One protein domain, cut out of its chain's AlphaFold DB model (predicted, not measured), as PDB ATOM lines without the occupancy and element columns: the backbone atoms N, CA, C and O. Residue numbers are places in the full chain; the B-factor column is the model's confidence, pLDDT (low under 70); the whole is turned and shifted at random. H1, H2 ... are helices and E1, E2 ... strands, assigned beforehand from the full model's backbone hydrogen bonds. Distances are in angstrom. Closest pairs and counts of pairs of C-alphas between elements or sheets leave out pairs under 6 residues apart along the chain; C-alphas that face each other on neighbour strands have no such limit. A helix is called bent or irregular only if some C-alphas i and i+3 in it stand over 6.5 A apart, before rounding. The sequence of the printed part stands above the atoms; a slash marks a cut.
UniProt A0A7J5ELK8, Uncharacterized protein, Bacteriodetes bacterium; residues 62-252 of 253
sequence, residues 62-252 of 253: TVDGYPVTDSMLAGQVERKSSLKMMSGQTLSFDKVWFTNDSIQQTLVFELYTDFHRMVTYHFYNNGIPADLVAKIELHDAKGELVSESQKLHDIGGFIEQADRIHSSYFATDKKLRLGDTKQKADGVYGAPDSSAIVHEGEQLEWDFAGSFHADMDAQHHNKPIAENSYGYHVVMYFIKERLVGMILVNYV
ATOM      1  N   THR A  62     -40.871 -23.845 -38.627       91.50
ATOM      2  CA  THR A  62     -40.782 -24.439 -39.957       91.50
ATOM      3  C   THR A  62     -39.328 -24.351 -40.426       91.50
ATOM      4  O   THR A  62     -38.697 -23.290 -40.309       91.50
ATOM      5  N   VAL A  63     -38.795 -25.470 -40.917       92.62
ATOM      6  CA  VAL A  63     -37.455 -25.566 -41.510       92.62
ATOM      7  C   VAL A  63     -37.325 -24.558 -42.657       92.62
ATOM      8  O   VAL A  63     -38.261 -24.390 -43.438       92.62
ATOM      9  N   ASP A  64     -36.204 -23.836 -42.720       95.50
ATOM     10  CA  ASP A  64     -35.947 -22.921 -43.836       95.50
ATOM     11  C   ASP A  64     -35.496 -23.700 -45.074       95.50
ATOM     12  O   ASP A  64     -35.078 -24.855 -45.008       95.50
ATOM     13  N   GLY A  65     -35.576 -23.053 -46.221       95.62
ATOM     14  CA  GLY A  65     -35.271 -23.674 -47.492       95.62
ATOM     15  C   GLY A  65     -35.059 -22.631 -48.564       95.62
ATOM     16  O   GLY A  65     -34.822 -21.459 -48.285       95.62
ATOM     17  N   TYR A  66     -35.143 -23.074 -49.809       97.69
ATOM     18  CA  TYR A  66     -35.065 -22.208 -50.971       97.69
ATOM     19  C   TYR A  66     -36.234 -22.510 -51.899       97.69
ATOM     20  O   TYR A  66     -36.589 -23.683 -52.067       97.69
ATOM     21  N   PRO A  67     -36.746 -21.500 -52.625       96.81
ATOM     22  CA  PRO A  67     -37.874 -21.661 -53.536       96.81
ATOM     23  C   PRO A  67     -37.500 -22.407 -54.833       96.81
ATOM     24  O   PRO A  67     -38.207 -22.311 -55.835       96.81
ATOM     25  N   VAL A  68     -36.373 -23.130 -54.849       95.69
ATOM     26  CA  VAL A  68     -36.031 -24.086 -55.906       95.69
ATOM     27  C   VAL A  68     -37.049 -25.219 -55.849       95.69
ATOM     28  O   VAL A  68     -37.323 -25.767 -54.788       95.69
ATOM     29  N   THR A  69     -37.658 -25.543 -56.983       93.56
ATOM     30  CA  THR A  69     -38.731 -26.549 -57.055       93.56
ATOM     31  C   THR A  69     -38.178 -27.943 -57.327       93.56
ATOM     32  O   THR A  69     -37.158 -28.066 -58.008       93.56
ATOM     33  N   ASP A  70     -38.908 -28.985 -56.941       90.06
ATOM     34  CA  ASP A  70     -38.501 -30.370 -57.214       90.06
ATOM     35  C   ASP A  70     -38.408 -30.659 -58.716       90.06
ATOM     36  O   ASP A  70     -37.517 -31.383 -59.139       90.06
ATOM     37  N   SER A  71     -39.210 -30.000 -59.561       89.94
ATOM     38  CA  SER A  71     -39.064 -30.102 -61.022       89.94
ATOM     39  C   SER A  71     -37.722 -29.572 -61.540       89.94
ATOM     40  O   SER A  71     -37.196 -30.083 -62.525       89.94
ATOM     41  N   MET A  72     -37.141 -28.560 -60.885       92.12
ATOM     42  CA  MET A  72     -35.805 -28.060 -61.243       92.12
ATOM     43  C   MET A  72     -34.715 -29.052 -60.825       92.12
ATOM     44  O   MET A  72     -33.745 -29.230 -61.561       92.12
ATOM     45  N   LEU A  73     -34.887 -29.705 -59.670       90.00
ATOM     46  CA  LEU A  73     -33.990 -30.756 -59.184       90.00
ATOM     47  C   LEU A  73     -34.066 -31.998 -60.089       90.00
ATOM     48  O   LEU A  73     -33.046 -32.447 -60.613       90.00
ATOM     49  N   ALA A  74     -35.280 -32.485 -60.363       83.75
ATOM     50  CA  ALA A  74     -35.562 -33.613 -61.248       83.75
ATOM     51  C   ALA A  74     -35.024 -33.386 -62.660       83.75
ATOM     52  O   ALA A  74     -34.345 -34.251 -63.208       83.75
ATOM     53  N   GLY A  75     -35.208 -32.185 -63.211       79.50
ATOM     54  CA  GLY A  75     -34.661 -31.842 -64.519       79.50
ATOM     55  C   GLY A  75     -33.130 -31.928 -64.595       79.50
ATOM     56  O   GLY A  75     -32.598 -32.120 -65.688       79.50
ATOM     57  N   GLN A  76     -32.390 -31.784 -63.486       77.44
ATOM     58  CA  GLN A  76     -30.947 -32.064 -63.467       77.44
ATOM     59  C   GLN A  76     -30.644 -33.561 -63.380       77.44
ATOM     60  O   GLN A  76     -29.758 -34.012 -64.103       77.44
ATOM     61  N   VAL A  77     -31.384 -34.328 -62.573       74.81
ATOM     62  CA  VAL A  77     -31.241 -35.795 -62.485       74.81
ATOM     63  C   VAL A  77     -31.488 -36.462 -63.837       74.81
ATOM     64  O   VAL A  77     -30.707 -37.302 -64.272       74.81
ATOM     65  N   GLU A  78     -32.533 -36.047 -64.549       73.00
ATOM     66  CA  GLU A  78     -32.874 -36.605 -65.861       73.00
ATOM     67  C   GLU A  78     -31.806 -36.299 -66.920       73.00
ATOM     68  O   GLU A  78     -31.486 -37.146 -67.753       73.00
ATOM     69  N   ARG A  79     -31.218 -35.093 -66.886       69.69
ATOM     70  CA  ARG A  79     -30.151 -34.686 -67.820       69.69
ATOM     71  C   ARG A  79     -28.792 -35.290 -67.478       69.69
ATOM     72  O   ARG A  79     -27.983 -35.516 -68.375       69.69
ATOM     73  N   LYS A  80     -28.521 -35.513 -66.192       66.00
ATOM     74  CA  LYS A  80     -27.262 -36.041 -65.669       66.00
ATOM     75  C   LYS A  80     -27.577 -37.369 -64.996       66.00
ATOM     76  O   LYS A  80     -27.813 -37.398 -63.795       66.00
ATOM     77  N   SER A  81     -27.530 -38.457 -65.768       56.34
ATOM     78  CA  SER A  81     -27.947 -39.823 -65.394       56.34
ATOM     79  C   SER A  81     -27.368 -40.400 -64.086       56.34
ATOM     80  O   SER A  81     -27.707 -41.519 -63.721       56.34
ATOM     81  N   SER A  82     -26.469 -39.690 -63.402       61.91
ATOM     82  CA  SER A  82     -25.902 -40.059 -62.102       61.91
ATOM     83  C   SER A  82     -25.624 -38.869 -61.166       61.91
ATOM     84  O   SER A  82     -24.816 -39.014 -60.254       61.91
ATOM     85  N   LEU A  83     -26.187 -37.673 -61.428       78.56
ATOM     86  CA  LEU A  83     -25.843 -36.407 -60.740       78.56
ATOM     87  C   LEU A  83     -24.329 -36.176 -60.568       78.56
ATOM     88  O   LEU A  83     -23.877 -35.449 -59.686       78.56
ATOM     89  N   LYS A  84     -23.532 -36.799 -61.439       85.94
ATOM     90  CA  LYS A  84     -22.085 -36.795 -61.347       85.94
ATOM     91  C   LYS A  84     -21.543 -35.586 -62.086       85.94
ATOM     92  O   LYS A  84     -21.749 -35.441 -63.290       85.94
ATOM     93  N   MET A  85     -20.805 -34.749 -61.372       91.06
ATOM     94  CA  MET A  85     -20.005 -33.673 -61.951       91.06
ATOM     95  C   MET A  85     -18.536 -33.916 -61.623       91.06
ATOM     96  O   MET A  85     -18.220 -34.478 -60.574       91.06
ATOM     97  N   MET A  86     -17.643 -33.506 -62.521       93.44
ATOM     98  CA  MET A  86     -16.199 -33.630 -62.333       93.44
ATOM     99  C   MET A  86     -15.536 -32.280 -62.558       93.44
ATOM    100  O   MET A  86     -15.817 -31.610 -63.549       93.44
ATOM    101  N   SER A  87     -14.642 -31.906 -61.658       95.88
ATOM    102  CA  SER A  87     -13.777 -30.740 -61.785       95.88
ATOM    103  C   SER A  87     -12.380 -31.156 -61.350       95.88
ATOM    104  O   SER A  87     -12.215 -31.660 -60.244       95.88
ATOM    105  N   GLY A  88     -11.393 -31.037 -62.239       94.25
ATOM    106  CA  GLY A  88     -10.054 -31.565 -61.976       94.25
ATOM    107  C   GLY A  88     -10.082 -33.071 -61.677       94.25
ATOM    108  O   GLY A  88     -10.507 -33.868 -62.515       94.25
ATOM    109  N   GLN A  89      -9.616 -33.448 -60.485       92.50
ATOM    110  CA  GLN A  89      -9.635 -34.834 -59.985       92.50
ATOM    111  C   GLN A  89     -10.781 -35.096 -58.999       92.50
ATOM    112  O   GLN A  89     -10.901 -36.202 -58.472       92.50
ATOM    113  N   THR A  90     -11.624 -34.090 -58.769       96.88
ATOM    114  CA  THR A  90     -12.700 -34.119 -57.788       96.88
ATOM    115  C   THR A  90     -14.039 -34.415 -58.453       96.88
ATOM    116  O   THR A  90     -14.361 -33.928 -59.540       96.88
ATOM    117  N   LEU A  91     -14.847 -35.208 -57.767       95.12
ATOM    118  CA  LEU A  91     -16.170 -35.658 -58.148       95.12
ATOM    119  C   LEU A  91     -17.201 -35.171 -57.135       95.12
ATOM    120  O   LEU A  91     -17.033 -35.295 -55.922       95.12
ATOM    121  N   SER A  92     -18.301 -34.657 -57.667       93.75
ATOM    122  CA  SER A  92     -19.521 -34.360 -56.928       93.75
ATOM    123  C   SER A  92     -20.561 -35.415 -57.289       93.75
ATOM    124  O   SER A  92     -20.853 -35.584 -58.473       93.75
ATOM    125  N   PHE A  93     -21.119 -36.085 -56.281       89.88
ATOM    126  CA  PHE A  93     -22.195 -37.074 -56.402       89.88
ATOM    127  C   PHE A  93     -23.439 -36.595 -55.657       89.88
ATOM    128  O   PHE A  93     -23.305 -35.842 -54.691       89.88
ATOM    129  N   ASP A  94     -24.614 -37.019 -56.132       88.88
ATOM    130  CA  ASP A  94     -25.926 -36.781 -55.507       88.88
ATOM    131  C   ASP A  94     -26.188 -35.315 -55.131       88.88
ATOM    132  O   ASP A  94     -26.907 -34.987 -54.189       88.88
ATOM    133  N   LYS A  95     -25.586 -34.404 -55.902       93.00
ATOM    134  CA  LYS A  95     -25.648 -32.963 -55.678       93.00
ATOM    135  C   LYS A  95     -26.117 -32.244 -56.923       93.00
ATOM    136  O   LYS A  95     -25.633 -32.482 -58.032       93.00
ATOM    137  N   VAL A  96     -27.019 -31.298 -56.722       94.62
ATOM    138  CA  VAL A  96     -27.520 -30.403 -57.760       94.62
ATOM    139  C   VAL A  96     -26.937 -29.017 -57.532       94.62
ATOM    140  O   VAL A  96     -27.113 -28.425 -56.470       94.62
ATOM    141  N   TRP A  97     -26.248 -28.500 -58.547       96.44
ATOM    142  CA  TRP A  97     -25.567 -27.210 -58.493       96.44
ATOM    143  C   TRP A  97     -26.319 -26.190 -59.338       96.44
ATOM    144  O   TRP A  97     -26.568 -26.425 -60.528       96.44
ATOM    145  N   PHE A  98     -26.630 -25.044 -58.742       97.75
ATOM    146  CA  PHE A  98     -27.189 -23.892 -59.433       97.75
ATOM    147  C   PHE A  98     -26.353 -22.648 -59.171       97.75
ATOM    148  O   PHE A  98     -25.928 -22.415 -58.047       97.75
ATOM    149  N   THR A  99     -26.162 -21.812 -60.182       98.62
ATOM    150  CA  THR A  99     -25.404 -20.565 -60.050       98.62
ATOM    151  C   THR A  99     -26.134 -19.388 -60.687       98.62
ATOM    152  O   THR A  99     -27.078 -19.552 -61.466       98.62
ATOM    153  N   ASN A 100     -25.724 -18.177 -60.334       98.56
ATOM    154  CA  ASN A 100     -26.150 -16.960 -61.001       98.56
ATOM    155  C   ASN A 100     -24.966 -16.016 -61.191       98.56
ATOM    156  O   ASN A 100     -24.400 -15.500 -60.227       98.56
ATOM    157  N   ASP A 101     -24.659 -15.728 -62.452       96.88
ATOM    158  CA  ASP A 101     -23.498 -14.921 -62.825       96.88
ATOM    159  C   ASP A 101     -23.705 -13.419 -62.549       96.88
ATOM    160  O   ASP A 101     -22.742 -12.672 -62.417       96.88
ATOM    161  N   SER A 102     -24.947 -12.936 -62.433       97.62
ATOM    162  CA  SER A 102     -25.213 -11.511 -62.168       97.62
ATOM    163  C   SER A 102     -24.994 -11.136 -60.707       97.62
ATOM    164  O   SER A 102     -24.453 -10.071 -60.426       97.62
ATOM    165  N   ILE A 103     -25.405 -12.000 -59.776       97.81
ATOM    166  CA  ILE A 103     -25.199 -11.787 -58.334       97.81
ATOM    167  C   ILE A 103     -23.987 -12.546 -57.787       97.81
ATOM    168  O   ILE A 103     -23.651 -12.363 -56.620       97.81
ATOM    169  N   GLN A 104     -23.332 -13.361 -58.624       98.25
ATOM    170  CA  GLN A 104     -22.151 -14.159 -58.292       98.25
ATOM    171  C   GLN A 104     -22.397 -15.074 -57.087       98.25
ATOM    172  O   GLN A 104     -21.650 -15.026 -56.115       98.25
ATOM    173  N   GLN A 105     -23.460 -15.880 -57.127       98.62
ATOM    174  CA  GLN A 105     -23.823 -16.798 -56.040       98.62
ATOM    175  C   GLN A 105     -24.114 -18.198 -56.563       98.62
ATOM    176  O   GLN A 105     -24.598 -18.358 -57.686       98.62
ATOM    177  N   THR A 106     -23.872 -19.196 -55.718       98.75
ATOM    178  CA  THR A 106     -24.116 -20.610 -56.003       98.75
ATOM    179  C   THR A 106     -24.916 -21.256 -54.877       98.75
ATOM    180  O   THR A 106     -24.688 -20.975 -53.699       98.75
ATOM    181  N   LEU A 107     -25.867 -22.105 -55.267       98.62
ATOM    182  CA  LEU A 107     -26.598 -23.031 -54.415       98.62
ATOM    183  C   LEU A 107     -26.181 -24.458 -54.758       98.62
ATOM    184  O   LEU A 107     -26.140 -24.829 -55.934       98.62
ATOM    185  N   VAL A 108     -25.925 -25.263 -53.735       97.88
ATOM    186  CA  VAL A 108     -25.648 -26.694 -53.872       97.88
ATOM    187  C   VAL A 108     -26.635 -27.444 -53.002       97.88
ATOM    188  O   VAL A 108     -26.677 -27.221 -51.798       97.88
ATOM    189  N   PHE A 109     -27.420 -28.323 -53.609       96.25
ATOM    190  CA  PHE A 109     -28.364 -29.183 -52.908       96.25
ATOM    191  C   PHE A 109     -27.810 -30.596 -52.897       96.25
ATOM    192  O   PHE A 109     -27.721 -31.215 -53.954       96.25
ATOM    193  N   GLU A 110     -27.437 -31.092 -51.725       93.75
ATOM    194  CA  GLU A 110     -27.194 -32.509 -51.499       93.75
ATOM    195  C   GLU A 110     -28.535 -33.206 -51.294       93.75
ATOM    196  O   GLU A 110     -29.299 -32.877 -50.378       93.75
ATOM    197  N   LEU A 111     -28.835 -34.114 -52.216       89.44
ATOM    198  CA  LEU A 111     -30.117 -34.782 -52.292       89.44
ATOM    199  C   LEU A 111     -30.023 -36.178 -51.693       89.44
ATOM    200  O   LEU A 111     -29.053 -36.899 -51.905       89.44
ATOM    201  N   TYR A 112     -31.080 -36.562 -50.994       82.94
ATOM    202  CA  TYR A 112     -31.321 -37.937 -50.587       82.94
ATOM    203  C   TYR A 112     -32.478 -38.536 -51.403       82.94
ATOM    204  O   TYR A 112     -32.854 -38.003 -52.454       82.94
ATOM    205  N   THR A 113     -33.036 -39.659 -50.948       75.38
ATOM    206  CA  THR A 113     -34.194 -40.300 -51.590       75.38
ATOM    207  C   THR A 113     -35.333 -39.301 -51.828       75.38
ATOM    208  O   THR A 113     -35.567 -38.404 -51.019       75.38
ATOM    209  N   ASP A 114     -36.021 -39.440 -52.964       73.50
ATOM    210  CA  ASP A 114     -37.179 -38.620 -53.353       73.50
ATOM    211  C   ASP A 114     -36.932 -37.098 -53.389       73.50
ATOM    212  O   ASP A 114     -37.826 -36.306 -53.104       73.50
ATOM    213  N   PHE A 115     -35.721 -36.674 -53.777       77.44
ATOM    214  CA  PHE A 115     -35.309 -35.261 -53.840       77.44
ATOM    215  C   PHE A 115     -35.297 -34.542 -52.489       77.44
ATOM    216  O   PHE A 115     -35.268 -33.306 -52.451       77.44
ATOM    217  N   HIS A 116     -35.275 -35.286 -51.380       84.81
ATOM    218  CA  HIS A 116     -35.131 -34.672 -50.070       84.81
ATOM    219  C   HIS A 116     -33.837 -33.858 -49.999       84.81
ATOM    220  O   HIS A 116     -32.756 -34.344 -50.326       84.81
ATOM    221  N   ARG A 117     -33.952 -32.605 -49.559       90.06
ATOM    222  CA  ARG A 117     -32.845 -31.646 -49.485       90.06
ATOM    223  C   ARG A 117     -32.194 -31.787 -48.120       90.06
ATOM    224  O   ARG A 117     -32.556 -31.076 -47.183       90.06
ATOM    225  N   MET A 118     -31.271 -32.737 -48.008       91.69
ATOM    226  CA  MET A 118     -30.615 -33.041 -46.739       91.69
ATOM    227  C   MET A 118     -29.681 -31.910 -46.320       91.69
ATOM    228  O   MET A 118     -29.757 -31.443 -45.185       91.69
ATOM    229  N   VAL A 119     -28.843 -31.439 -47.248       96.12
ATOM    230  CA  VAL A 119     -27.937 -30.312 -47.019       96.12
ATOM    231  C   VAL A 119     -28.039 -29.332 -48.175       96.12
ATOM    232  O   VAL A 119     -27.959 -29.711 -49.341       96.12
ATOM    233  N   THR A 120     -28.211 -28.053 -47.864       98.12
ATOM    234  CA  THR A 120     -28.153 -26.973 -48.848       98.12
ATOM    235  C   THR A 120     -27.037 -26.009 -48.492       98.12
ATOM    236  O   THR A 120     -27.029 -25.454 -47.398       98.12
ATOM    237  N   TYR A 121     -26.129 -25.768 -49.431       98.62
ATOM    238  CA  TYR A 121     -25.047 -24.796 -49.310       98.62
ATOM    239  C   TYR A 121     -25.363 -23.568 -50.162       98.62
ATOM    240  O   TYR A 121     -25.799 -23.706 -51.304       98.62
ATOM    241  N   HIS A 122     -25.097 -22.372 -49.642       98.69
ATOM    242  CA  HIS A 122     -25.250 -21.105 -50.358       98.69
ATOM    243  C   HIS A 122     -24.055 -20.207 -50.096       98.69
ATOM    244  O   HIS A 122     -23.757 -19.901 -48.946       98.69
ATOM    245  N   PHE A 123     -23.371 -19.775 -51.149       98.44
ATOM    246  CA  PHE A 123     -22.169 -18.952 -51.039       98.44
ATOM    247  C   PHE A 123     -21.966 -18.065 -52.270       98.44
ATOM    248  O   PHE A 123     -22.564 -18.288 -53.326       98.44
ATOM    249  N   TYR A 124     -21.120 -17.043 -52.132       98.00
ATOM    250  CA  TYR A 124     -20.641 -16.252 -53.266       98.00
ATOM    251  C   TYR A 124     -19.665 -17.058 -54.126       98.00
ATOM    252  O   TYR A 124     -18.860 -17.807 -53.597       98.00
ATOM    253  N   ASN A 125     -19.660 -16.858 -55.442       97.31
ATOM    254  CA  ASN A 125     -18.766 -17.570 -56.366       97.31
ATOM    255  C   ASN A 125     -17.278 -17.254 -56.130       97.31
ATOM    256  O   ASN A 125     -16.416 -18.026 -56.534       97.31
ATOM    257  N   ASN A 126     -16.988 -16.129 -55.471       92.56
ATOM    258  CA  ASN A 126     -15.648 -15.698 -55.089       92.56
ATOM    259  C   ASN A 126     -15.588 -15.509 -53.569       92.56
ATOM    260  O   ASN A 126     -16.559 -15.040 -52.977       92.56
ATOM    261  N   GLY A 127     -14.440 -15.811 -52.956       88.25
ATOM    262  CA  GLY A 127     -14.256 -15.638 -51.509       88.25
ATOM    263  C   GLY A 127     -15.132 -16.573 -50.670       88.25
ATOM    264  O   GLY A 127     -15.691 -16.154 -49.660       88.25
ATOM    265  N   ILE A 128     -15.296 -17.824 -51.114       93.25
ATOM    266  CA  ILE A 128     -16.060 -18.839 -50.378       93.25
ATOM    267  C   ILE A 128     -15.322 -19.147 -49.064       93.25
ATOM    268  O   ILE A 128     -14.124 -19.436 -49.123       93.25
ATOM    269  N   PRO A 129     -15.995 -19.136 -47.897       93.56
ATOM    270  CA  PRO A 129     -15.374 -19.560 -46.646       93.56
ATOM    271  C   PRO A 129     -14.794 -20.975 -46.770       93.56
ATOM    272  O   PRO A 129     -15.504 -21.905 -47.157       93.56
ATOM    273  N   ALA A 130     -13.513 -21.143 -46.436       93.19
ATOM    274  CA  ALA A 130     -12.822 -22.426 -46.574       93.19
ATOM    275  C   ALA A 130     -13.492 -23.536 -45.749       93.19
ATOM    276  O   ALA A 130     -13.745 -24.621 -46.268       93.19
ATOM    277  N   ASP A 131     -13.927 -23.207 -44.530       92.38
ATOM    278  CA  ASP A 131     -14.677 -24.114 -43.655       92.38
ATOM    279  C   ASP A 131     -16.021 -24.554 -44.262       92.38
ATOM    280  O   ASP A 131     -16.458 -25.688 -44.058       92.38
ATOM    281  N   LEU A 132     -16.673 -23.690 -45.057       95.62
ATOM    282  CA  LEU A 132     -17.884 -24.062 -45.794       95.62
ATOM    283  C   LEU A 132     -17.537 -25.070 -46.892       95.62
ATOM    284  O   LEU A 132     -18.201 -26.098 -47.007       95.62
ATOM    285  N   VAL A 133     -16.489 -24.807 -47.679       95.50
ATOM    286  CA  VAL A 133     -16.027 -25.719 -48.741       95.50
ATOM    287  C   VAL A 133     -15.601 -27.067 -48.159       95.50
ATOM    288  O   VAL A 133     -15.923 -28.111 -48.729       95.50
ATOM    289  N   ALA A 134     -14.938 -27.069 -47.002       93.62
ATOM    290  CA  ALA A 134     -14.541 -28.275 -46.288       93.62
ATOM    291  C   ALA A 134     -15.746 -29.177 -45.970       93.62
ATOM    292  O   ALA A 134     -15.636 -30.399 -46.110       93.62
ATOM    293  N   LYS A 135     -16.896 -28.579 -45.625       95.19
ATOM    294  CA  LYS A 135     -18.159 -29.272 -45.322       95.19
ATOM    295  C   LYS A 135     -18.906 -29.795 -46.556       95.19
ATOM    296  O   LYS A 135     -19.834 -30.578 -46.379       95.19
ATOM    297  N   ILE A 136     -18.547 -29.401 -47.782       96.50
ATOM    298  CA  ILE A 136     -19.147 -29.979 -48.999       96.50
ATOM    299  C   ILE A 136     -18.530 -31.357 -49.235       96.50
ATOM    300  O   ILE A 136     -17.319 -31.471 -49.445       96.50
ATOM    301  N   GLU A 137     -19.338 -32.413 -49.218       95.12
ATOM    302  CA  GLU A 137     -18.842 -33.769 -49.446       95.12
ATOM    303  C   GLU A 137     -18.500 -33.995 -50.927       95.12
ATOM    304  O   GLU A 137     -19.371 -33.979 -51.803       95.12
ATOM    305  N   LEU A 138     -17.211 -34.187 -51.205       95.88
ATOM    306  CA  LEU A 138     -16.646 -34.361 -52.539       95.88
ATOM    307  C   LEU A 138     -15.623 -35.496 -52.499       95.88
ATOM    308  O   LEU A 138     -14.946 -35.684 -51.486       95.88
ATOM    309  N   HIS A 139     -15.487 -36.202 -53.617       96.06
ATOM    310  CA  HIS A 139     -14.734 -37.449 -53.688       96.06
ATOM    311  C   HIS A 139     -13.706 -37.451 -54.815       96.06
ATOM    312  O   HIS A 139     -13.833 -36.704 -55.777       96.06
ATOM    313  N   ASP A 140     -12.698 -38.306 -54.728       94.81
ATOM    314  CA  ASP A 140     -11.784 -38.577 -55.831       94.81
ATOM    315  C   ASP A 140     -12.341 -39.682 -56.750       94.81
ATOM    316  O   ASP A 140     -13.427 -40.232 -56.542       94.81
ATOM    317  N   ALA A 141     -11.583 -40.049 -57.785       90.69
ATOM    318  CA  ALA A 141     -11.970 -41.115 -58.713       90.69
ATOM    319  C   ALA A 141     -12.103 -42.512 -58.071       90.69
ATOM    320  O   ALA A 141     -12.688 -43.401 -58.693       90.69
ATOM    321  N   LYS A 142     -11.556 -42.722 -56.868       92.12
ATOM    322  CA  LYS A 142     -11.662 -43.968 -56.098       92.12
ATOM    323  C   LYS A 142     -12.863 -43.963 -55.151       92.12
ATOM    324  O   LYS A 142     -13.178 -45.015 -54.605       92.12
ATOM    325  N   GLY A 143     -13.545 -42.827 -55.009       90.62
ATOM    326  CA  GLY A 143     -14.653 -42.651 -54.076       90.62
ATOM    327  C   GLY A 143     -14.204 -42.247 -52.671       90.62
ATOM    328  O   GLY A 143     -15.005 -42.338 -51.753       90.62
ATOM    329  N   GLU A 144     -12.957 -41.806 -52.493       94.69
ATOM    330  CA  GLU A 144     -12.445 -41.327 -51.204       94.69
ATOM    331  C   GLU A 144     -12.685 -39.826 -51.052       94.69
ATOM    332  O   GLU A 144     -12.636 -39.090 -52.040       94.69
ATOM    333  N   LEU A 145     -12.899 -39.347 -49.825       95.81
ATOM    334  CA  LEU A 145     -13.060 -37.913 -49.567       95.81
ATOM    335  C   LEU A 145     -11.804 -37.136 -49.978       95.81
ATOM    336  O   LEU A 145     -10.693 -37.442 -49.540       95.81
ATOM    337  N   VAL A 146     -11.980 -36.086 -50.781       96.06
ATOM    338  CA  VAL A 146     -10.864 -35.204 -51.156       96.06
ATOM    339  C   VAL A 146     -10.507 -34.237 -50.027       96.06
ATOM    340  O   VAL A 146     -11.364 -33.818 -49.243       96.06
ATOM    341  N   SER A 147      -9.233 -33.840 -49.961       95.31
ATOM    342  CA  SER A 147      -8.759 -32.844 -48.996       95.31
ATOM    343  C   SER A 147      -9.391 -31.474 -49.238       95.31
ATOM    344  O   SER A 147      -9.702 -31.109 -50.370       95.31
ATOM    345  N   GLU A 148      -9.501 -30.666 -48.184       93.62
ATOM    346  CA  GLU A 148      -9.985 -29.281 -48.273       93.62
ATOM    347  C   GLU A 148      -9.231 -28.461 -49.331       93.62
ATOM    348  O   GLU A 148      -9.848 -27.776 -50.142       93.62
ATOM    349  N   SER A 149      -7.903 -28.593 -49.388       94.12
ATOM    350  CA  SER A 149      -7.071 -27.921 -50.393       94.12
ATOM    351  C   SER A 149      -7.455 -28.287 -51.829       94.12
ATOM    352  O   SER A 149      -7.484 -27.413 -52.696       94.12
ATOM    353  N   GLN A 150      -7.783 -29.557 -52.084       96.25
ATOM    354  CA  GLN A 150      -8.219 -30.019 -53.397       96.25
ATOM    355  C   GLN A 150      -9.626 -29.503 -53.714       96.25
ATOM    356  O   GLN A 150      -9.863 -29.036 -54.828       96.25
ATOM    357  N   LYS A 151     -10.537 -29.502 -52.728       96.44
ATOM    358  CA  LYS A 151     -11.876 -28.911 -52.884       96.44
ATOM    359  C   LYS A 151     -11.778 -27.436 -53.266       96.44
ATOM    360  O   LYS A 151     -12.401 -27.030 -54.237       96.44
ATOM    361  N   LEU A 152     -10.970 -26.653 -52.550       94.38
ATOM    362  CA  LEU A 152     -10.760 -25.227 -52.820       94.38
ATOM    363  C   LEU A 152     -10.179 -24.968 -54.213       94.38
ATOM    364  O   LEU A 152     -10.570 -24.003 -54.864       94.38
ATOM    365  N   HIS A 153      -9.272 -25.828 -54.676       95.75
ATOM    366  CA  HIS A 153      -8.711 -25.737 -56.021       95.75
ATOM    367  C   HIS A 153      -9.757 -26.043 -57.107       95.75
ATOM    368  O   HIS A 153      -9.845 -25.327 -58.102       95.75
ATOM    369  N   ASP A 154     -10.572 -27.084 -56.913       97.00
ATOM    370  CA  ASP A 154     -11.483 -27.590 -57.947       97.00
ATOM    371  C   ASP A 154     -12.890 -26.963 -57.904       97.00
ATOM    372  O   ASP A 154     -13.648 -27.116 -58.867       97.00
ATOM    373  N   ILE A 155     -13.262 -26.235 -56.840       96.69
ATOM    374  CA  ILE A 155     -14.630 -25.715 -56.639       96.69
ATOM    375  C   ILE A 155     -15.122 -24.849 -57.807       96.69
ATOM    376  O   ILE A 155     -16.282 -24.950 -58.210       96.69
ATOM    377  N   GLY A 156     -14.225 -24.054 -58.399       96.94
ATOM    378  CA  GLY A 156     -14.539 -23.166 -59.518       96.94
ATOM    379  C   GLY A 156     -15.104 -23.920 -60.722       96.94
ATOM    380  O   GLY A 156     -16.120 -23.513 -61.280       96.94
ATOM    381  N   GLY A 157     -14.533 -25.079 -61.062       96.94
ATOM    382  CA  GLY A 157     -15.014 -25.867 -62.195       96.94
ATOM    383  C   GLY A 157     -16.397 -26.486 -61.965       96.94
ATOM    384  O   GLY A 157     -17.132 -26.694 -62.931       96.94
ATOM    385  N   PHE A 158     -16.812 -26.734 -60.715       96.81
ATOM    386  CA  PHE A 158     -18.197 -27.135 -60.428       96.81
ATOM    387  C   PHE A 158     -19.173 -25.977 -60.630       96.81
ATOM    388  O   PHE A 158     -20.221 -26.165 -61.251       96.81
ATOM    389  N   ILE A 159     -18.812 -24.775 -60.170       97.50
ATOM    390  CA  ILE A 159     -19.606 -23.552 -60.362       97.50
ATOM    391  C   ILE A 159     -19.760 -23.251 -61.859       97.50
ATOM    392  O   ILE A 159     -20.864 -22.982 -62.330       97.50
ATOM    393  N   GLU A 160     -18.683 -23.373 -62.638       96.50
ATOM    394  CA  GLU A 160     -18.704 -23.164 -64.089       96.50
ATOM    395  C   GLU A 160     -19.662 -24.114 -64.817       96.50
ATOM    396  O   GLU A 160     -20.278 -23.719 -65.809       96.50
ATOM    397  N   GLN A 161     -19.834 -25.335 -64.312       94.50
ATOM    398  CA  GLN A 161     -20.717 -26.364 -64.869       94.50
ATOM    399  C   GLN A 161     -22.139 -26.354 -64.274       94.50
ATOM    400  O   GLN A 161     -22.994 -27.130 -64.714       94.50
ATOM    401  N   ALA A 162     -22.407 -25.521 -63.265       95.44
ATOM    402  CA  ALA A 162     -23.698 -25.448 -62.584       95.44
ATOM    403  C   ALA A 162     -24.796 -24.871 -63.493       95.44
ATOM    404  O   ALA A 162     -24.537 -24.044 -64.365       95.44
ATOM    405  N   ASP A 163     -26.054 -25.246 -63.282       95.50
ATOM    406  CA  ASP A 163     -27.139 -24.662 -64.074       95.50
ATOM    407  C   ASP A 163     -27.410 -23.217 -63.652       95.50
ATOM    408  O   ASP A 163     -27.465 -22.894 -62.465       95.50
ATOM    409  N   ARG A 164     -27.624 -22.331 -64.625       97.19
ATOM    410  CA  ARG A 164     -27.918 -20.926 -64.336       97.19
ATOM    411  C   ARG A 164     -29.397 -20.762 -64.014       97.19
ATOM    412  O   ARG A 164     -30.246 -21.122 -64.827       97.19
ATOM    413  N   ILE A 165     -29.706 -20.179 -62.857       97.94
ATOM    414  CA  ILE A 165     -31.086 -19.880 -62.449       97.94
ATOM    415  C   ILE A 165     -31.243 -18.414 -62.058       97.94
ATOM    416  O   ILE A 165     -30.275 -17.693 -61.817       97.94
ATOM    417  N   HIS A 166     -32.489 -17.950 -62.019       98.31
ATOM    418  CA  HIS A 166     -32.803 -16.557 -61.720       98.31
ATOM    419  C   HIS A 166     -32.399 -16.160 -60.286       98.31
ATOM    420  O   HIS A 166     -32.461 -16.961 -59.355       98.31
ATOM    421  N   SER A 167     -32.031 -14.894 -60.080       97.94
ATOM    422  CA  SER A 167     -31.576 -14.384 -58.775       97.94
ATOM    423  C   SER A 167     -32.635 -14.487 -57.669       97.94
ATOM    424  O   SER A 167     -32.297 -14.538 -56.489       97.94
ATOM    425  N   SER A 168     -33.920 -14.576 -58.030       97.38
ATOM    426  CA  SER A 168     -35.027 -14.765 -57.080       97.38
ATOM    427  C   SER A 168     -34.941 -16.062 -56.277       97.38
ATOM    428  O   SER A 168     -35.572 -16.142 -55.227       97.38
ATOM    429  N   TYR A 169     -34.186 -17.055 -56.753       98.31
ATOM    430  CA  TYR A 169     -33.993 -18.324 -56.052       98.31
ATOM    431  C   TYR A 169     -32.906 -18.267 -54.973       98.31
ATOM    432  O   TYR A 169     -32.819 -19.188 -54.175       98.31
ATOM    433  N   PHE A 170     -32.112 -17.192 -54.903       98.50
ATOM    434  CA  PHE A 170     -31.001 -17.027 -53.951       98.50
ATOM    435  C   PHE A 170     -31.416 -16.254 -52.693       98.50
ATOM    436  O   PHE A 170     -30.664 -15.458 -52.127       98.50
ATOM    437  N   ALA A 171     -32.658 -16.466 -52.277       98.31
ATOM    438  CA  ALA A 171     -33.191 -16.010 -51.012       98.31
ATOM    439  C   ALA A 171     -33.917 -17.179 -50.370       98.31
ATOM    440  O   ALA A 171     -34.654 -17.883 -51.064       98.31
ATOM    441  N   THR A 172     -33.734 -17.355 -49.068       98.25
ATOM    442  CA  THR A 172     -34.413 -18.432 -48.366       98.25
ATOM    443  C   THR A 172     -35.920 -18.196 -48.315       98.25
ATOM    444  O   THR A 172     -36.412 -17.082 -48.568       98.25
ATOM    445  N   ASP A 173     -36.683 -19.219 -47.949       97.50
ATOM    446  CA  ASP A 173     -38.121 -19.082 -47.728       97.50
ATOM    447  C   ASP A 173     -38.412 -18.063 -46.614       97.50
ATOM    448  O   ASP A 173     -39.324 -17.237 -46.767       97.50
ATOM    449  N   LYS A 174     -37.532 -17.985 -45.602       96.56
ATOM    450  CA  LYS A 174     -37.502 -16.944 -44.552       96.56
ATOM    451  C   LYS A 174     -36.846 -15.619 -44.966       96.56
ATOM    452  O   LYS A 174     -36.662 -14.726 -44.140       96.56
ATOM    453  N   LYS A 175     -36.569 -15.433 -46.258       97.38
ATOM    454  CA  LYS A 175     -36.094 -14.182 -46.883       97.38
ATOM    455  C   LYS A 175     -34.690 -13.739 -46.464       97.38
ATOM    456  O   LYS A 175     -34.369 -12.551 -46.608       97.38
ATOM    457  N   LEU A 176     -33.850 -14.666 -46.009       98.25
ATOM    458  CA  LEU A 176     -32.424 -14.415 -45.821       98.25
ATOM    459  C   LEU A 176     -31.680 -14.510 -47.154       98.25
ATOM    460  O   LEU A 176     -32.044 -15.284 -48.037       98.25
ATOM    461  N   ARG A 177     -30.667 -13.664 -47.322       98.31
ATOM    462  CA  ARG A 177     -29.825 -13.542 -48.514       98.31
ATOM    463  C   ARG A 177     -28.395 -13.268 -48.082       98.31
ATOM    464  O   ARG A 177     -28.170 -12.587 -47.082       98.31
ATOM    465  N   LEU A 178     -27.424 -13.704 -48.880       98.50
ATOM    466  CA  LEU A 178     -26.052 -13.244 -48.681       98.50
ATOM    467  C   LEU A 178     -26.005 -11.704 -48.734       98.50
ATOM    468  O   LEU A 178     -26.702 -11.074 -49.532       98.50
ATOM    469  N   GLY A 179     -25.209 -11.106 -47.850       98.06
ATOM    470  CA  GLY A 179     -25.146  -9.666 -47.591       98.06
ATOM    471  C   GLY A 179     -26.068  -9.170 -46.468       98.06
ATOM    472  O   GLY A 179     -25.919  -8.025 -46.023       98.06
ATOM    473  N   ASP A 180     -26.989 -10.001 -45.974       98.62
ATOM    474  CA  ASP A 180     -27.779  -9.682 -44.783       98.62
ATOM    475  C   ASP A 180     -26.907  -9.594 -43.519       98.62
ATOM    476  O   ASP A 180     -25.786 -10.100 -43.474       98.62
ATOM    477  N   THR A 181     -27.417  -8.906 -42.498       98.00
ATOM    478  CA  THR A 181     -26.720  -8.716 -41.221       98.00
ATOM    479  C   THR A 181     -26.999  -9.851 -40.244       98.00
ATOM    480  O   THR A 181     -28.046 -10.498 -40.314       98.00
ATOM    481  N   LYS A 182     -26.106 -10.023 -39.263       95.81
ATOM    482  CA  LYS A 182     -26.298 -10.935 -38.126       95.81
ATOM    483  C   LYS A 182     -27.631 -10.709 -37.413       95.81
ATOM    484  O   LYS A 182     -28.404 -11.639 -37.246       95.81
ATOM    485  N   GLN A 183     -27.968  -9.447 -37.133       96.56
ATOM    486  CA  GLN A 183     -29.234  -9.082 -36.487       96.56
ATOM    487  C   GLN A 183     -30.470  -9.594 -37.247       96.56
ATOM    488  O   GLN A 183     -31.491  -9.910 -36.639       96.56
ATOM    489  N   LYS A 184     -30.405  -9.677 -38.583       97.44
ATOM    490  CA  LYS A 184     -31.505 -10.239 -39.369       97.44
ATOM    491  C   LYS A 184     -31.596 -11.755 -39.189       97.44
ATOM    492  O   LYS A 184     -32.707 -12.258 -39.075       97.44
ATOM    493  N   ALA A 185     -30.466 -12.462 -39.136       96.44
ATOM    494  CA  ALA A 185     -30.439 -13.889 -38.817       96.44
ATOM    495  C   ALA A 185     -30.968 -14.153 -37.397       96.44
ATOM    496  O   ALA A 185     -31.831 -15.013 -37.232       96.44
ATOM    497  N   ASP A 186     -30.575 -13.337 -36.415       94.06
ATOM    498  CA  ASP A 186     -31.084 -13.425 -35.039       94.06
ATOM    499  C   ASP A 186     -32.604 -13.205 -34.978       94.06
ATOM    500  O   ASP A 186     -33.314 -13.877 -34.234       94.06
ATOM    501  N   GLY A 187     -33.142 -12.302 -35.803       93.62
ATOM    502  CA  GLY A 187     -34.588 -12.096 -35.922       93.62
ATOM    503  C   GLY A 187     -35.345 -13.284 -36.532       93.62
ATOM    504  O   GLY A 187     -36.554 -13.393 -36.344       93.62
ATOM    505  N   VAL A 188     -34.653 -14.167 -37.259       94.50
ATOM    506  CA  VAL A 188     -35.232 -15.355 -37.905       94.50
ATOM    507  C   VAL A 188     -35.082 -16.605 -37.034       94.50
ATOM    508  O   VAL A 188     -36.016 -17.406 -36.955       94.50
ATOM    509  N   TYR A 189     -33.922 -16.781 -36.402       93.94
ATOM    510  CA  TYR A 189     -33.543 -18.009 -35.699       93.94
ATOM    511  C   TYR A 189     -33.378 -17.849 -34.182       93.94
ATOM    512  O   TYR A 189     -33.262 -18.850 -33.480       93.94
ATOM    513  N   GLY A 190     -33.421 -16.622 -33.660       92.12
ATOM    514  CA  GLY A 190     -33.030 -16.311 -32.285       92.12
ATOM    515  C   GLY A 190     -31.511 -16.218 -32.133       92.12
ATOM    516  O   GLY A 190     -30.777 -16.210 -33.117       92.12
ATOM    517  N   ALA A 191     -31.028 -16.156 -30.892       93.06
ATOM    518  CA  ALA A 191     -29.590 -16.186 -30.627       93.06
ATOM    519  C   ALA A 191     -28.974 -17.535 -31.068       93.06
ATOM    520  O   ALA A 191     -29.628 -18.568 -30.887       93.06
ATOM    521  N   PRO A 192     -27.752 -17.541 -31.635       95.81
ATOM    522  CA  PRO A 192     -27.054 -18.774 -31.995       95.81
ATOM    523  C   PRO A 192     -26.674 -19.585 -30.752       95.81
ATOM    524  O   PRO A 192     -26.411 -19.017 -29.690       95.81
ATOM    525  N   ASP A 193     -26.607 -20.908 -30.892       94.44
ATOM    526  CA  ASP A 193     -26.154 -21.810 -29.824       94.44
ATOM    527  C   ASP A 193     -24.636 -21.795 -29.687       94.44
ATOM    528  O   ASP A 193     -24.096 -21.965 -28.591       94.44
ATOM    529  N   SER A 194     -23.938 -21.587 -30.804       96.12
ATOM    530  CA  SER A 194     -22.487 -21.551 -30.838       96.12
ATOM    531  C   SER A 194     -21.972 -20.484 -31.804       96.12
ATOM    532  O   SER A 194     -22.639 -20.070 -32.757       96.12
ATOM    533  N   SER A 195     -20.758 -20.015 -31.526       96.69
ATOM    534  CA  SER A 195     -20.021 -19.120 -32.406       96.69
ATOM    535  C   SER A 195     -18.545 -19.491 -32.410       96.69
ATOM    536  O   SER A 195     -17.975 -19.734 -31.343       96.69
ATOM    537  N   ALA A 196     -17.911 -19.456 -33.574       95.75
ATOM    538  CA  ALA A 196     -16.478 -19.659 -33.730       95.75
ATOM    539  C   ALA A 196     -15.856 -18.520 -34.539       95.75
ATOM    540  O   ALA A 196     -16.456 -18.011 -35.487       95.75
ATOM    541  N   ILE A 197     -14.633 -18.132 -34.176       92.94
ATOM    542  CA  ILE A 197     -13.825 -17.241 -35.011       92.94
ATOM    543  C   ILE A 197     -13.197 -18.097 -36.108       92.94
ATOM    544  O   ILE A 197     -12.456 -19.035 -35.816       92.94
ATOM    545  N   VAL A 198     -13.488 -17.750 -37.356       87.94
ATOM    546  CA  VAL A 198     -12.924 -18.376 -38.556       87.94
ATOM    547  C   VAL A 198     -12.047 -17.358 -39.278       87.94
ATOM    548  O   VAL A 198     -12.113 -16.168 -38.977       87.94
ATOM    549  N   HIS A 199     -11.198 -17.801 -40.208       76.25
ATOM    550  CA  HIS A 199     -10.080 -17.001 -40.737       76.25
ATOM    551  C   HIS A 199     -10.404 -15.514 -41.000       76.25
ATOM    552  O   HIS A 199      -9.706 -14.638 -40.491       76.25
ATOM    553  N   GLU A 200     -11.475 -15.229 -41.748       82.44
ATOM    554  CA  GLU A 200     -11.854 -13.865 -42.155       82.44
ATOM    555  C   GLU A 200     -13.114 -13.324 -41.456       82.44
ATOM    556  O   GLU A 200     -13.628 -12.267 -41.836       82.44
ATOM    557  N   GLY A 201     -13.638 -14.017 -40.442       92.19
ATOM    558  CA  GLY A 201     -14.935 -13.664 -39.876       92.19
ATOM    559  C   GLY A 201     -15.401 -14.531 -38.713       92.19
ATOM    560  O   GLY A 201     -14.609 -15.044 -37.925       92.19
ATOM    561  N   GLU A 202     -16.714 -14.676 -38.600       95.81
ATOM    562  CA  GLU A 202     -17.360 -15.511 -37.593       95.81
ATOM    563  C   GLU A 202     -18.262 -16.559 -38.247       95.81
ATOM    564  O   GLU A 202     -18.901 -16.311 -39.270       95.81
ATOM    565  N   GLN A 203     -18.307 -17.734 -37.637       97.62
ATOM    566  CA  GLN A 203     -19.276 -18.782 -37.914       97.62
ATOM    567  C   GLN A 203     -20.269 -18.819 -36.756       97.62
ATOM    568  O   GLN A 203     -19.846 -18.828 -35.602       97.62
ATOM    569  N   LEU A 204     -21.563 -18.845 -37.061       98.12
ATOM    570  CA  LEU A 204     -22.652 -18.965 -36.093       98.12
ATOM    571  C   LEU A 204     -23.475 -20.208 -36.407       98.12
ATOM    572  O   LEU A 204     -23.730 -20.488 -37.583       98.12
ATOM    573  N   GLU A 205     -23.901 -20.922 -35.370       98.06
ATOM    574  CA  GLU A 205     -24.671 -22.156 -35.515       98.06
ATOM    575  C   GLU A 205     -25.964 -22.124 -34.701       98.06
ATOM    576  O   GLU A 205     -25.999 -21.601 -33.584       98.06
ATOM    577  N   TRP A 206     -27.017 -22.711 -35.274       96.56
ATOM    578  CA  TRP A 206     -28.288 -22.956 -34.606       96.56
ATOM    579  C   TRP A 206     -28.697 -24.423 -34.751       96.56
ATOM    580  O   TRP A 206     -28.839 -24.917 -35.867       96.56
ATOM    581  N   ASP A 207     -28.975 -25.070 -33.624       93.81
ATOM    582  CA  ASP A 207     -29.404 -26.459 -33.496       93.81
ATOM    583  C   ASP A 207     -30.842 -26.558 -32.991       93.81
ATOM    584  O   ASP A 207     -31.177 -26.110 -31.890       93.81
ATOM    585  N   PHE A 208     -31.720 -27.173 -33.774       90.38
ATOM    586  CA  PHE A 208     -33.118 -27.375 -33.414       90.38
ATOM    587  C   PHE A 208     -33.440 -28.866 -33.367       90.38
ATOM    588  O   PHE A 208     -33.217 -29.595 -34.338       90.38
ATOM    589  N   ALA A 209     -34.032 -29.308 -32.258       87.50
ATOM    590  CA  ALA A 209     -34.587 -30.650 -32.163       87.50
ATOM    591  C   ALA A 209     -35.750 -30.841 -33.137       87.50
ATOM    592  O   ALA A 209     -36.535 -29.923 -33.391       87.50
ATOM    593  N   GLY A 210     -35.869 -32.058 -33.657       85.44
ATOM    594  CA  GLY A 210     -36.929 -32.453 -34.568       85.44
ATOM    595  C   GLY A 210     -38.232 -32.849 -33.873       85.44
ATOM    596  O   GLY A 210     -38.234 -33.427 -32.785       85.44
ATOM    597  N   SER A 211     -39.367 -32.616 -34.536       79.44
ATOM    598  CA  SER A 211     -40.694 -32.981 -34.024       79.44
ATOM    599  C   SER A 211     -40.904 -34.483 -33.819       79.44
ATOM    600  O   SER A 211     -41.783 -34.865 -33.056       79.44
ATOM    601  N   PHE A 212     -40.114 -35.335 -34.476       73.69
ATOM    602  CA  PHE A 212     -40.195 -36.793 -34.321       73.69
ATOM    603  C   PHE A 212     -39.480 -37.327 -33.065       73.69
ATOM    604  O   PHE A 212     -39.692 -38.480 -32.695       73.69
ATOM    605  N   HIS A 213     -38.674 -36.497 -32.394       65.12
ATOM    606  CA  HIS A 213     -37.976 -36.831 -31.143       65.12
ATOM    607  C   HIS A 213     -38.383 -35.925 -29.968       65.12
ATOM    608  O   HIS A 213     -37.796 -36.005 -28.892       65.12
ATOM    609  N   ALA A 214     -39.414 -35.091 -30.150       57.28
ATOM    610  CA  ALA A 214     -39.824 -34.057 -29.195       57.28
ATOM    611  C   ALA A 214     -40.150 -34.586 -27.784       57.28
ATOM    612  O   ALA A 214     -39.948 -33.872 -26.807       57.28
ATOM    613  N   ASP A 215     -40.599 -35.839 -27.669       54.53
ATOM    614  CA  ASP A 215     -40.937 -36.460 -26.383       54.53
ATOM    615  C   ASP A 215     -39.701 -36.950 -25.595       54.53
ATOM    616  O   ASP A 215     -39.832 -37.347 -24.436       54.53
ATOM    617  N   MET A 216     -38.502 -36.941 -26.196       50.19
ATOM    618  CA  MET A 216     -37.289 -37.533 -25.612       50.19
ATOM    619  C   MET A 216     -36.264 -36.526 -25.076       50.19
ATOM    620  O   MET A 216     -35.461 -36.913 -24.227       50.19
ATOM    621  N   ASP A 217     -36.308 -35.252 -25.480       51.59
ATOM    622  CA  ASP A 217     -35.315 -34.260 -25.050       51.59
ATOM    623  C   ASP A 217     -35.891 -33.187 -24.121       51.59
ATOM    624  O   ASP A 217     -36.364 -32.126 -24.532       51.59
ATOM    625  N   ALA A 218     -35.716 -33.418 -22.819       46.69
ATOM    626  CA  ALA A 218     -35.927 -32.434 -21.754       46.69
ATOM    627  C   ALA A 218     -34.937 -31.239 -21.798       46.69
ATOM    628  O   ALA A 218     -34.873 -30.448 -20.861       46.69
ATOM    629  N   GLN A 219     -34.124 -31.105 -22.853       52.06
ATOM    630  CA  GLN A 219     -33.089 -30.070 -22.982       52.06
ATOM    631  C   GLN A 219     -33.518 -28.871 -23.846       52.06
ATOM    632  O   GLN A 219     -32.871 -27.828 -23.801       52.06
ATOM    633  N   HIS A 220     -34.637 -28.960 -24.577       54.66
ATOM    634  CA  HIS A 220     -35.056 -27.921 -25.533       54.66
ATOM    635  C   HIS A 220     -36.240 -27.063 -25.077       54.66
ATOM    636  O   HIS A 220     -36.843 -26.381 -25.900       54.66
ATOM    637  N   HIS A 221     -36.553 -27.032 -23.777       57.56
ATOM    638  CA  HIS A 221     -37.735 -26.336 -23.240       57.56
ATOM    639  C   HIS A 221     -37.854 -24.845 -23.622       57.56
ATOM    640  O   HIS A 221     -38.951 -24.299 -23.549       57.56
ATOM    641  N   ASN A 222     -36.776 -24.213 -24.106       67.56
ATOM    642  CA  ASN A 222     -36.752 -22.797 -24.483       67.56
ATOM    643  C   ASN A 222     -36.549 -22.531 -25.987       67.56
ATOM    644  O   ASN A 222     -36.562 -21.368 -26.397       67.56
ATOM    645  N   LYS A 223     -36.364 -23.565 -26.822       78.94
ATOM    646  CA  LYS A 223     -36.169 -23.405 -28.273       78.94
ATOM    647  C   LYS A 223     -37.347 -23.970 -29.064       78.94
ATOM    648  O   LYS A 223     -37.951 -24.956 -28.648       78.94
ATOM    649  N   PRO A 224     -37.682 -23.374 -30.219       85.75
ATOM    650  CA  PRO A 224     -38.663 -23.963 -31.114       85.75
ATOM    651  C   PRO A 224     -38.245 -25.358 -31.600       85.75
ATOM    652  O   PRO A 224     -37.074 -25.587 -31.898       85.75
ATOM    653  N   ILE A 225     -39.213 -26.259 -31.746       86.50
ATOM    654  CA  ILE A 225     -39.032 -27.592 -32.330       86.50
ATOM    655  C   ILE A 225     -39.226 -27.521 -33.847       86.50
ATOM    656  O   ILE A 225     -40.214 -26.950 -34.322       86.50
ATOM    657  N   ALA A 226     -38.298 -28.103 -34.603       88.88
ATOM    658  CA  ALA A 226     -38.332 -28.151 -36.058       88.88
ATOM    659  C   ALA A 226     -39.436 -29.093 -36.558       88.88
ATOM    660  O   ALA A 226     -39.456 -30.287 -36.253       88.88
ATOM    661  N   GLU A 227     -40.373 -28.547 -37.326       87.19
ATOM    662  CA  GLU A 227     -41.507 -29.301 -37.858       87.19
ATOM    663  C   GLU A 227     -41.085 -30.260 -38.971       87.19
ATOM    664  O   GLU A 227     -40.342 -29.877 -39.873       87.19
ATOM    665  N   ASN A 228     -41.629 -31.483 -38.944       85.44
ATOM    666  CA  ASN A 228     -41.417 -32.513 -39.968       85.44
ATOM    667  C   ASN A 228     -39.930 -32.829 -40.205       85.44
ATOM    668  O   ASN A 228     -39.507 -33.065 -41.333       85.44
ATOM    669  N   SER A 229     -39.149 -32.832 -39.127       86.62
ATOM    670  CA  SER A 229     -37.703 -33.033 -39.144       86.62
ATOM    671  C   SER A 229     -37.280 -33.932 -37.978       86.62
ATOM    672  O   SER A 229     -37.923 -33.909 -36.924       86.62
ATOM    673  N   TYR A 230     -36.227 -34.734 -38.152       87.12
ATOM    674  CA  TYR A 230     -35.492 -35.391 -37.061       87.12
ATOM    675  C   TYR A 230     -34.508 -34.440 -36.372       87.12
ATOM    676  O   TYR A 230     -34.134 -34.668 -35.225       87.12
ATOM    677  N   GLY A 231     -34.131 -33.356 -37.040       89.25
ATOM    678  CA  GLY A 231     -33.208 -32.352 -36.538       89.25
ATOM    679  C   GLY A 231     -32.905 -31.340 -37.632       89.25
ATOM    680  O   GLY A 231     -32.766 -31.693 -38.806       89.25
ATOM    681  N   TYR A 232     -32.808 -30.078 -37.242       93.50
ATOM    682  CA  TYR A 232     -32.561 -28.978 -38.160       93.50
ATOM    683  C   TYR A 232     -31.375 -28.163 -37.664       93.50
ATOM    684  O   TYR A 232     -31.378 -27.700 -36.525       93.50
ATOM    685  N   HIS A 233     -30.371 -27.999 -38.519       96.19
ATOM    686  CA  HIS A 233     -29.143 -27.288 -38.193       96.19
ATOM    687  C   HIS A 233     -28.861 -26.204 -39.230       96.19
ATOM    688  O   HIS A 233     -28.984 -26.419 -40.439       96.19
ATOM    689  N   VAL A 234     -28.488 -25.021 -38.752       98.06
ATOM    690  CA  VAL A 234     -28.174 -23.856 -39.579       98.06
ATOM    691  C   VAL A 234     -26.777 -23.388 -39.234       98.06
ATOM    692  O   VAL A 234     -26.514 -23.056 -38.085       98.06
ATOM    693  N   VAL A 235     -25.909 -23.287 -40.237       98.31
ATOM    694  CA  VAL A 235     -24.587 -22.661 -40.110       98.31
ATOM    695  C   VAL A 235     -24.556 -21.424 -40.979       98.31
ATOM    696  O   VAL A 235     -24.918 -21.479 -42.154       98.31
ATOM    697  N   MET A 236     -24.081 -20.310 -40.436       98.56
ATOM    698  CA  MET A 236     -23.866 -19.082 -41.193       98.56
ATOM    699  C   MET A 236     -22.467 -18.538 -40.980       98.56
ATOM    700  O   MET A 236     -21.947 -18.548 -39.870       98.56
ATOM    701  N   TYR A 237     -21.895 -18.011 -42.054       98.12
ATOM    702  CA  TYR A 237     -20.584 -17.380 -42.072       98.12
ATOM    703  C   TYR A 237     -20.752 -15.885 -42.309       98.12
ATOM    704  O   TYR A 237     -21.348 -15.485 -43.314       98.12
ATOM    705  N   PHE A 238     -20.200 -15.057 -41.426       97.38
ATOM    706  CA  PHE A 238     -20.250 -13.604 -41.527       97.38
ATOM    707  C   PHE A 238     -18.849 -13.009 -41.635       97.38
ATOM    708  O   PHE A 238     -17.976 -13.292 -40.820       97.38
ATOM    709  N   ILE A 239     -18.654 -12.115 -42.601       95.75
ATOM    710  CA  ILE A 239     -17.447 -11.293 -42.738       95.75
ATOM    711  C   ILE A 239     -17.874  -9.836 -42.621       95.75
ATOM    712  O   ILE A 239     -18.740  -9.379 -43.367       95.75
ATOM    713  N   LYS A 240     -17.272  -9.087 -41.687       93.50
ATOM    714  CA  LYS A 240     -17.619  -7.676 -41.419       93.50
ATOM    715  C   LYS A 240     -19.136  -7.472 -41.238       93.50
ATOM    716  O   LYS A 240     -19.718  -6.595 -41.873       93.50
ATOM    717  N   GLU A 241     -19.765  -8.302 -40.399       93.38
ATOM    718  CA  GLU A 241     -21.214  -8.288 -40.106       93.38
ATOM    719  C   GLU A 241     -22.130  -8.618 -41.300       93.38
ATOM    720  O   GLU A 241     -23.327  -8.320 -41.274       93.38
ATOM    721  N   ARG A 242     -21.593  -9.206 -42.375       97.31
ATOM    722  CA  ARG A 242     -22.350  -9.550 -43.586       97.31
ATOM    723  C   ARG A 242     -22.303 -11.042 -43.850       97.31
ATOM    724  O   ARG A 242     -21.219 -11.612 -43.903       97.31
ATOM    725  N   LEU A 243     -23.469 -11.645 -44.063       98.12
ATOM    726  CA  LEU A 243     -23.611 -13.053 -44.414       98.12
ATOM    727  C   LEU A 243     -22.912 -13.330 -45.753       98.12
ATOM    728  O   LEU A 243     -23.259 -12.723 -46.769       98.12
ATOM    729  N   VAL A 244     -21.943 -14.239 -45.770       97.88
ATOM    730  CA  VAL A 244     -21.178 -14.621 -46.975       97.88
ATOM    731  C   VAL A 244     -21.340 -16.084 -47.362       97.88
ATOM    732  O   VAL A 244     -21.075 -16.447 -48.508       97.88
ATOM    733  N   GLY A 245     -21.816 -16.912 -46.435       98.06
ATOM    734  CA  GLY A 245     -22.091 -18.317 -46.678       98.06
ATOM    735  C   GLY A 245     -23.115 -18.858 -45.694       98.06
ATOM    736  O   GLY A 245     -23.199 -18.383 -44.562       98.06
ATOM    737  N   MET A 246     -23.887 -19.850 -46.118       98.38
ATOM    738  CA  MET A 246     -24.876 -20.520 -45.286       98.38
ATOM    739  C   MET A 246     -24.958 -22.006 -45.630       98.38
ATOM    740  O   MET A 246     -24.812 -22.391 -46.790       98.38
ATOM    741  N   ILE A 247     -25.209 -22.821 -44.611       98.56
ATOM    742  CA  ILE A 247     -25.497 -24.247 -44.723       98.56
ATOM    743  C   ILE A 247     -26.803 -24.506 -43.976       98.56
ATOM    744  O   ILE A 247     -26.913 -24.184 -42.794       98.56
ATOM    745  N   LEU A 248     -27.785 -25.075 -44.668       98.00
ATOM    746  CA  LEU A 248     -29.028 -25.562 -44.077       98.00
ATOM    747  C   LEU A 248     -29.000 -27.084 -44.098       98.00
ATOM    748  O   LEU A 248     -28.858 -27.672 -45.168       98.00
ATOM    749  N   VAL A 249     -29.149 -27.713 -42.939       96.50
ATOM    750  CA  VAL A 249     -29.211 -29.168 -42.797       96.50
ATOM    751  C   VAL A 249     -30.574 -29.539 -42.241       96.50
ATOM    752  O   VAL A 249     -30.951 -29.063 -41.173       96.50
ATOM    753  N   ASN A 250     -31.307 -30.394 -42.947       93.00
ATOM    754  CA  ASN A 250     -32.592 -30.910 -42.496       93.00
ATOM    755  C   ASN A 250     -32.599 -32.436 -42.561       93.00
ATOM    756  O   ASN A 250     -32.653 -33.024 -43.644       93.00
ATOM    757  N   TYR A 251     -32.590 -33.077 -41.398       84.44
ATOM    758  CA  TYR A 251     -32.733 -34.522 -41.297       84.44
ATOM    759  C   TYR A 251     -34.214 -34.892 -41.351       84.44
ATOM    760  O   TYR A 251     -35.017 -34.328 -40.612       84.44
ATOM    761  N   VAL A 252     -34.595 -35.842 -42.201       73.38
ATOM    762  CA  VAL A 252     -35.977 -36.348 -42.303       73.38
ATOM    763  C   VAL A 252     -35.994 -37.884 -42.248       73.38
ATOM    764  O   VAL A 252     -34.934 -38.484 -42.441       73.38
TER     765      VAL A 252
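AT A GLANCE: This is residues 62 to 252 of the 253 residues of an uncharacterized protein of Bacteriodetes bacterium (UniProt A0A7J5ELK8). One broad, twisted sheet of seven strands makes the core, with H4 over one face and H2 over the opposite face. At its E3 end H1 crosses over E3, and H3 packs on the small hairpin of E1 and E2, while a long loop, residues 210 to 230, joins E7 to E8 near the other end. The printed part has 191 residues with four named helices and nine named strands, in the order H1 E1 E2 E3 E4 E5 H2 H3 H4 E6 E7 E8 E9, and its class is mixed, helices and strands. The large sheet runs E3 E4 E5 E9 E8 E7 E6 and is antiparallel throughout. The whole is compact, with a radius of gyration of the C-alphas of 16.5 A and spans of 47 by 38 by 33 A.

IN THESE COORDINATES: H1 covers residues 70 to 79, 14.2 A from first to last C-alpha, and C-alpha 70 is at (-38.501, -30.370, -57.214). E1, residues 85 to 87, and E2, residues 90 to 92, are short strands. E3 covers residues 95 to 100 and is 16.9 A long, E4 residues 105 to 111 and 19.4 A, and E5 residues 117 to 124 and 20.0 A. H2 covers residues 130 to 135. H3, residues 148 to 161, is 20.0 A long and irregular, with C-alphas 153 and 156 7.3 A apart; C-alpha 148 is at (-9.985, -29.281, -48.273). H4 covers residues 182 to 189 and is 10.4 A long. E6, residues 194 to 198, is followed by E7, residues 201 to 209, 27.1 A, E8, residues 231 to 239, 27.0 A, and E9, residues 242 to 251, 27.1 A, which ends with C-alpha 251 at (-32.733, -34.522, -41.297).

HOW THE PARTS SIT: The large sheet holds two meanders, each strand the antiparallel neighbour of the one before: E3 E4 E5 and E6 E7 E8 E9. E5 and E9 join them, with N 120 and O 248 2.8 A apart, within hydrogen-bond range. E9 bends by 54 degrees at residue 245. In the hairpin of E3 and E4, N 98 and O 107 are 2.9 A apart; in that of E8 and E9, N 235 and O 247 are 2.9 A apart. H4 is on the sheet at a height of 7.9 A, over E8 and along the strands; the C-alphas of Lys 182 and Arg 242, its closest to E9, are 6.9 A apart. H2 is on the opposite face from H4 at a height of 8.5 A, only just over E9 and E8, with 3 C-alphas on each. H1 is on the sheet and runs across the strands, at 74 degrees to E3 on the local plane; the closest C-alphas, of Leu 73 and Val 96, are 6.6 A apart. H3 only grazes the large sheet, with residues 158 to 161. The closest C-alphas of H3 and E1, Gly 157 and Ser 87, are 5.0 A apart. E1 and E2 form a hairpin, with N 87 and O 90 2.9 A apart, and E2 runs on into E3 at 95 degrees. H3 touches H2 with residues 148 to 152 alone, about perpendicular at 82 degrees; the closest C-alphas, of Ala 134 and Glu 148, are 5.1 A apart. Every O i to N i+4 pair is within hydrogen-bond range in H1, H2 and H4, and 7 of 10 are in H3.

THE WHOLE: The C-alphas of Gly 88 and His 221, the two farthest apart, are 47.9 A apart. The printed part has no cut. The long links are H2 to H3, H3 to H4 and E7 to E8. In the second of these, residues 163 to 164 pair with residues 98 to 99 of E3, parallel. The mean pLDDT of the printed part is 90.6; residues 79 to 82 and 213 to 222 are under 70.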